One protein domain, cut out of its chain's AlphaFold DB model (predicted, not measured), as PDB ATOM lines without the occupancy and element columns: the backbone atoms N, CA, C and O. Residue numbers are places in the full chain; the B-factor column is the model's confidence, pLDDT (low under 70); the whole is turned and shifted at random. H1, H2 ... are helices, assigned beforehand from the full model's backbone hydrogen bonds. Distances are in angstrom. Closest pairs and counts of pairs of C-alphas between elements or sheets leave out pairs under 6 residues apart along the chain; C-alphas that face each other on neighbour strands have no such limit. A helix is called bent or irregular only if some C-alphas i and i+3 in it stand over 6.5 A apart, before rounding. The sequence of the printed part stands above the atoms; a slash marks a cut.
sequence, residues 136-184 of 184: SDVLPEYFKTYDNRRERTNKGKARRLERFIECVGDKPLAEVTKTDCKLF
ATOM      1  N   SER A 136     -23.272 -40.260 -21.166       89.31
ATOM      2  CA  SER A 136     -23.626 -40.800 -22.485       89.31
ATOM      3  C   SER A 136     -25.131 -41.027 -22.680       89.31
ATOM      4  O   SER A 136     -25.657 -40.715 -23.749       89.31
ATOM      5  N   ASP A 137     -25.838 -41.482 -21.645       88.62
ATOM      6  CA  ASP A 137     -27.271 -41.795 -21.697       88.62
ATOM      7  C   ASP A 137     -28.152 -40.548 -21.871       88.62
ATOM      8  O   ASP A 137     -29.243 -40.625 -22.440       88.62
ATOM      9  N   VAL A 138     -27.699 -39.384 -21.389       87.88
ATOM     10  CA  VAL A 138     -28.459 -38.123 -21.469       87.88
ATOM     11  C   VAL A 138     -28.172 -37.317 -22.738       87.88
ATOM     12  O   VAL A 138     -28.986 -36.476 -23.129       87.88
ATOM     13  N   LEU A 139     -27.051 -37.571 -23.428       87.94
ATOM     14  CA  LEU A 139     -26.690 -36.844 -24.652       87.94
ATOM     15  C   LEU A 139     -27.744 -36.950 -25.771       87.94
ATOM     16  O   LEU A 139     -28.049 -35.918 -26.378       87.94
ATOM     17  N   PRO A 140     -28.347 -38.122 -26.060       88.31
ATOM     18  CA  PRO A 140     -29.390 -38.223 -27.079       88.31
ATOM     19  C   PRO A 140     -30.613 -37.351 -26.769       88.31
ATOM     20  O   PRO A 140     -31.150 -36.703 -27.667       88.31
ATOM     21  N   GLU A 141     -31.036 -37.288 -25.503       85.62
ATOM     22  CA  GLU A 141     -32.157 -36.444 -25.065       85.62
ATOM     23  C   GLU A 141     -31.810 -34.953 -25.178       85.62
ATOM     24  O   GLU A 141     -32.623 -34.162 -25.667       85.62
ATOM     25  N   TYR A 142     -30.580 -34.573 -24.818       83.81
ATOM     26  CA  TYR A 142     -30.062 -33.220 -25.022       83.81
ATOM     27  C   TYR A 142     -30.107 -32.819 -26.504       83.81
ATOM     28  O   TYR A 142     -30.688 -31.792 -26.853       83.81
ATOM     29  N   PHE A 143     -29.563 -33.639 -27.409       86.25
ATOM     30  CA  PHE A 143     -29.547 -33.304 -28.836       86.25
ATOM     31  C   PHE A 143     -30.935 -33.310 -29.470       86.25
ATOM     32  O   PHE A 143     -31.203 -32.463 -30.316       86.25
ATOM     33  N   LYS A 144     -31.841 -34.181 -29.013       84.06
ATOM     34  CA  LYS A 144     -33.251 -34.156 -29.420       84.06
ATOM     35  C   LYS A 144     -33.959 -32.872 -28.975       84.06
ATOM     36  O   LYS A 144     -34.785 -32.339 -29.708       84.06
ATOM     37  N   THR A 145     -33.625 -32.359 -27.791       80.00
ATOM     38  CA  THR A 145     -34.192 -31.111 -27.252       80.00
ATOM     39  C   THR A 145     -33.738 -29.888 -28.057       80.00
ATOM     40  O   THR A 145     -34.489 -28.925 -28.194       80.00
ATOM     41  N   TYR A 146     -32.539 -29.948 -28.644       77.88
ATOM     42  CA  TYR A 146     -31.938 -28.878 -29.441       77.88
ATOM     43  C   TYR A 146     -31.760 -29.255 -30.926       77.88
ATOM     44  O   TYR A 146     -30.802 -28.828 -31.582       77.88
ATOM     45  N   ASP A 147     -32.685 -30.048 -31.474       77.69
ATOM     46  CA  ASP A 147     -32.663 -30.492 -32.880       77.69
ATOM     47  C   ASP A 147     -32.930 -29.339 -33.872       77.69
ATOM     48  O   ASP A 147     -32.583 -29.397 -35.046       77.69
ATOM     49  N   ASN A 148     -33.467 -28.218 -33.382       76.75
ATOM     50  CA  ASN A 148     -33.631 -26.984 -34.152       76.75
ATOM     51  C   ASN A 148     -32.302 -26.277 -34.497       76.75
ATOM     52  O   ASN A 148     -32.289 -25.340 -35.299       76.75
ATOM     53  N   ARG A 149     -31.177 -26.684 -33.892       78.50
ATOM     54  CA  ARG A 149     -29.851 -26.126 -34.186       78.50
ATOM     55  C   ARG A 149     -29.330 -26.653 -35.524       78.50
ATOM     56  O   ARG A 149     -29.623 -27.764 -35.948       78.50
ATOM     57  N   ARG A 150     -28.461 -25.875 -36.182       74.38
ATOM     58  CA  ARG A 150     -27.779 -26.331 -37.407       74.38
ATOM     59  C   ARG A 150     -27.029 -27.639 -37.132       74.38
ATOM     60  O   ARG A 150     -26.231 -27.703 -36.199       74.38
ATOM     61  N   GLU A 151     -27.191 -28.633 -38.004       78.62
ATOM     62  CA  GLU A 151     -26.594 -29.971 -37.857       78.62
ATOM     63  C   GLU A 151     -25.071 -29.923 -37.617       78.62
ATOM     64  O   GLU A 151     -24.532 -30.639 -36.773       78.62
ATOM     65  N   ARG A 152     -24.362 -29.007 -38.295       71.50
ATOM     66  CA  ARG A 152     -22.922 -28.765 -38.090       71.50
ATOM     67  C   ARG A 152     -22.592 -28.354 -36.650       71.50
ATOM     68  O   ARG A 152     -21.562 -28.770 -36.122       71.50
ATOM     69  N   THR A 153     -23.443 -27.547 -36.025       72.94
ATOM     70  CA  THR A 153     -23.287 -27.100 -34.636       72.94
ATOM     71  C   THR A 153     -23.505 -28.262 -33.671       72.94
ATOM     72  O   THR A 153     -22.680 -28.457 -32.780       72.94
ATOM     73  N   ASN A 154     -24.539 -29.083 -33.889       78.88
ATOM     74  CA  ASN A 154     -24.798 -30.263 -33.057       78.88
ATOM     75  C   ASN A 154     -23.675 -31.302 -33.180       78.88
ATOM     76  O   ASN A 154     -23.159 -31.743 -32.158       78.88
ATOM     77  N   LYS A 155     -23.174 -31.582 -34.394       82.75
ATOM     78  CA  LYS A 155     -21.982 -32.431 -34.595       82.75
ATOM     79  C   LYS A 155     -20.743 -31.883 -33.882       82.75
ATOM     80  O   LYS A 155     -19.974 -32.640 -33.296       82.75
ATOM     81  N   GLY A 156     -20.540 -30.566 -33.919       79.44
ATOM     82  CA  GLY A 156     -19.428 -29.912 -33.227       79.44
ATOM     83  C   GLY A 156     -19.521 -30.000 -31.702       79.44
ATOM     84  O   GLY A 156     -18.490 -30.112 -31.044       79.44
ATOM     85  N   LYS A 157     -20.733 -29.957 -31.137       83.75
ATOM     86  CA  LYS A 157     -20.979 -30.121 -29.697       83.75
ATOM     87  C   LYS A 157     -20.874 -31.582 -29.259       83.75
ATOM     88  O   LYS A 157     -20.226 -31.836 -28.251       83.75
ATOM     89  N   ALA A 158     -21.406 -32.519 -30.048       87.50
ATOM     90  CA  ALA A 158     -21.284 -33.959 -29.802       87.50
ATOM     91  C   ALA A 158     -19.815 -34.367 -29.652       87.50
ATOM     92  O   ALA A 158     -19.436 -34.891 -28.614       87.50
ATOM     93  N   ARG A 159     -18.956 -33.953 -30.593       88.31
ATOM     94  CA  ARG A 159     -17.509 -34.220 -30.522       88.31
ATOM     95  C   ARG A 159     -16.823 -33.666 -29.273       88.31
ATOM     96  O   ARG A 159     -15.862 -34.251 -28.792       88.31
ATOM     97  N   ARG A 160     -17.260 -32.508 -28.762       88.12
ATOM     98  CA  ARG A 160     -16.686 -31.938 -27.528       88.12
ATOM     99  C   ARG A 160     -17.126 -32.721 -26.300       88.12
ATOM    100  O   ARG A 160     -16.311 -32.920 -25.413       88.12
ATOM    101  N   LEU A 161     -18.384 -33.149 -26.264       90.69
ATOM    102  CA  LEU A 161     -18.935 -33.932 -25.160       90.69
ATOM    103  C   LEU A 161     -18.372 -35.359 -25.149       90.69
ATOM    104  O   LEU A 161     -18.017 -35.844 -24.086       90.69
ATOM    105  N   GLU A 162     -18.175 -35.978 -26.314       90.56
ATOM    106  CA  GLU A 162     -17.433 -37.241 -26.455       90.56
ATOM    107  C   GLU A 162     -16.012 -37.105 -25.897       90.56
ATOM    108  O   GLU A 162     -15.603 -37.880 -25.040       90.56
ATOM    109  N   ARG A 163     -15.289 -36.052 -26.293       89.19
ATOM    110  CA  ARG A 163     -13.938 -35.789 -25.783       89.19
ATOM    111  C   ARG A 163     -13.917 -35.487 -24.281       89.19
ATOM    112  O   ARG A 163     -12.968 -35.844 -23.594       89.19
ATOM    113  N   PHE A 164     -14.953 -34.838 -23.757       90.56
ATOM    114  CA  PHE A 164     -15.106 -34.636 -22.319       90.56
ATOM    115  C   PHE A 164     -15.260 -35.978 -21.594       90.56
ATOM    116  O   PHE A 164     -14.525 -36.229 -20.643       90.56
ATOM    117  N   ILE A 165     -16.132 -36.866 -22.089       91.69
ATOM    118  CA  ILE A 165     -16.310 -38.230 -21.568       91.69
ATOM    119  C   ILE A 165     -14.989 -39.015 -21.616       91.69
ATOM    120  O   ILE A 165     -14.647 -39.685 -20.646       91.69
ATOM    121  N   GLU A 166     -14.211 -38.896 -22.695       89.88
ATOM    122  CA  GLU A 166     -12.880 -39.515 -22.796       89.88
ATOM    123  C   GLU A 166     -11.916 -39.022 -21.702       89.88
ATOM    124  O   GLU A 166     -11.124 -39.807 -21.182       89.88
ATOM    125  N   CYS A 167     -11.976 -37.737 -21.336       86.94
ATOM    126  CA  CYS A 167     -11.101 -37.141 -20.324       86.94
ATOM    127  C   CYS A 167     -11.500 -37.499 -18.886       86.94
ATOM    128  O   CYS A 167     -10.622 -37.711 -18.049       86.94
ATOM    129  N   VAL A 168     -12.800 -37.523 -18.579       88.12
ATOM    130  CA  VAL A 168     -13.295 -37.617 -17.190       88.12
ATOM    131  C   VAL A 168     -13.935 -38.965 -16.852       88.12
ATOM    132  O   VAL A 168     -14.252 -39.214 -15.687       88.12
ATOM    133  N   GLY A 169     -14.102 -39.829 -17.855       87.62
ATOM    134  CA  GLY A 169     -14.840 -41.083 -17.772       87.62
ATOM    135  C   GLY A 169     -16.348 -40.883 -17.925       87.62
ATOM    136  O   GLY A 169     -16.905 -39.857 -17.530       87.62
ATOM    137  N   ASP A 170     -17.022 -41.889 -18.483       89.69
ATOM    138  CA  ASP A 170     -18.484 -41.910 -18.562       89.69
ATOM    139  C   ASP A 170     -19.070 -42.260 -17.193       89.69
ATOM    140  O   ASP A 170     -19.243 -43.426 -16.838       89.69
ATOM    141  N   LYS A 171     -19.281 -41.227 -16.382       88.88
ATOM    142  CA  LYS A 171     -19.779 -41.330 -15.008       88.88
ATOM    143  C   LYS A 171     -21.195 -40.767 -14.885       88.88
ATOM    144  O   LYS A 171     -21.655 -40.078 -15.796       88.88
ATOM    145  N   PRO A 172     -21.906 -41.037 -13.780       90.81
ATOM    146  CA  PRO A 172     -23.209 -40.434 -13.528       90.81
ATOM    147  C   PRO A 172     -23.134 -38.904 -13.577       90.81
ATOM    148  O   PRO A 172     -22.205 -38.308 -13.027       90.81
ATOM    149  N   LEU A 173     -24.117 -38.247 -14.203       83.31
ATOM    150  CA  LEU A 173     -24.100 -36.789 -14.392       83.31
ATOM    151  C   LEU A 173     -23.978 -36.026 -13.060       83.31
ATOM    152  O   LEU A 173     -23.291 -35.011 -12.982       83.31
ATOM    153  N   ALA A 174     -24.603 -36.539 -11.999       82.44
ATOM    154  CA  ALA A 174     -24.541 -35.958 -10.657       82.44
ATOM    155  C   ALA A 174     -23.164 -36.091  -9.967       82.44
ATOM    156  O   ALA A 174     -22.904 -35.383  -8.998       82.44
ATOM    157  N   GLU A 175     -22.279 -36.962 -10.460       84.69
ATOM    158  CA  GLU A 175     -20.905 -37.124  -9.961       84.69
ATOM    159  C   GLU A 175     -19.891 -36.252 -10.718       84.69
ATOM    160  O   GLU A 175     -18.704 -36.239 -10.385       84.69
ATOM    161  N   VAL A 176     -20.331 -35.506 -11.738       85.06
ATOM    162  CA  VAL A 176     -19.470 -34.569 -12.465       85.06
ATOM    163  C   VAL A 176     -19.182 -33.357 -11.585       85.06
ATOM    164  O   VAL A 176     -20.072 -32.594 -11.210       85.06
ATOM    165  N   THR A 177     -17.907 -33.152 -11.267       83.31
ATOM    166  CA  THR A 177     -17.444 -32.059 -10.409       83.31
ATOM    167  C   THR A 177     -16.765 -30.950 -11.209       83.31
ATOM    168  O   THR A 177     -16.321 -31.134 -12.341       83.31
ATOM    169  N   LYS A 178     -16.568 -29.780 -10.586       79.06
ATOM    170  CA  LYS A 178     -15.770 -28.695 -11.189       79.06
ATOM    171  C   LYS A 178     -14.321 -29.097 -11.478       79.06
ATOM    172  O   LYS A 178     -13.686 -28.468 -12.317       79.06
ATOM    173  N   THR A 179     -13.778 -30.086 -10.771       79.38
ATOM    174  CA  THR A 179     -12.427 -30.600 -11.030       79.38
ATOM    175  C   THR A 179     -12.382 -31.315 -12.374       79.38
ATOM    176  O   THR A 179     -11.449 -31.100 -13.140       79.38
ATOM    177  N   ASP A 180     -13.433 -32.062 -12.705       82.19
ATOM    178  CA  ASP A 180     -13.578 -32.737 -13.995       82.19
ATOM    179  C   ASP A 180     -13.654 -31.732 -15.146       82.19
ATOM    180  O   ASP A 180     -12.980 -31.885 -16.160       82.19
ATOM    181  N   CYS A 181     -14.378 -30.625 -14.949       80.56
ATOM    182  CA  CYS A 181     -14.447 -29.536 -15.923       80.56
ATOM    183  C   CYS A 181     -13.115 -28.800 -16.143       80.56
ATOM    184  O   CYS A 181     -12.999 -28.078 -17.123       80.56
ATOM    185  N   LYS A 182     -12.135 -28.937 -15.240       77.12
ATOM    186  CA  LYS A 182     -10.793 -28.343 -15.395       77.12
ATOM    187  C   LYS A 182      -9.804 -29.269 -16.105       77.12
ATOM    188  O   LYS A 182      -8.732 -28.807 -16.485       77.12
ATOM    189  N   LEU A 183     -10.120 -30.562 -16.216       68.81
ATOM    190  CA  LEU A 183      -9.300 -31.551 -16.927       68.81
ATOM    191  C   LEU A 183      -9.529 -31.522 -18.446       68.81
ATOM    192  O   LEU A 183      -8.741 -32.106 -19.189       68.81
ATOM    193  N   PHE A 184     -10.594 -30.853 -18.881       62.97
ATOM    194  CA  PHE A 184     -10.989 -30.650 -20.270       62.97
ATOM    195  C   PHE A 184     -10.711 -29.212 -20.716       62.97
ATOM    196  O   PHE A 184     -10.238 -29.037 -21.862       62.97
TER     197      PHE A 184
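Overview. This is residues 136 to 184 of the 184 residues of an uncharacterized protein of Nitrospira sp (UniProt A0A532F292). One long helix, H2, has the shorter H1 folded back loosely beside it, while at its far end the long link, residues 169 to 179, loops out and returns to the short H3. The elongated outline spans 31 by 17 by 15 A. The printed part has 49 residues, 32 of them in the named helices H1, H2 and H3, in that order along the chain, with no named strand; its class is all helix, and it is only just compact, close to loose, with a radius of gyration of the C-alphas of 11.6 A.

Along the chain. H2, residues 151 to 168, measures 25.7 A from C-alpha 151 at (-26.594, -29.971, -37.857) to C-alpha 168. H1, residues 136 to 145, measures 15.1 A from C-alpha 136 at (-23.626, -40.800, -22.485); it is only just irregular, C-alphas 137 and 140 being 6.8 A apart. H3 holds residues 180 to 183.

Arrangement. H2 and H1 are close but not clearly touching, their closest C-alphas, of Asn 154 and Phe 143, 7.0 A apart. They run opposite ways at a shallow tilt of 21 degrees. H2, with residues 167 to 168 alone, only just touches H3, with 3 pairs of C-alphas within 8 A; the closest, of Val 168 and Asp 180, are 5.8 A apart. H1 and H3 are apart. O i to N i+4 pairs are within hydrogen-bond range in 13 of 14 for H2 and 4 of 6 for H1; H3 is too short for such a pair.

Size, cuts and confidence. The farthest C-alphas, of Asn 148 and Thr 179, are 31.6 A apart. Residues 147 to 153, of which 151 to 153 belong to H2, stand free. The link from H1 to H2 is tight, that from H2 to H3 long. The printed part has no cut; pLDDT is under 70 at residues 183 to 184.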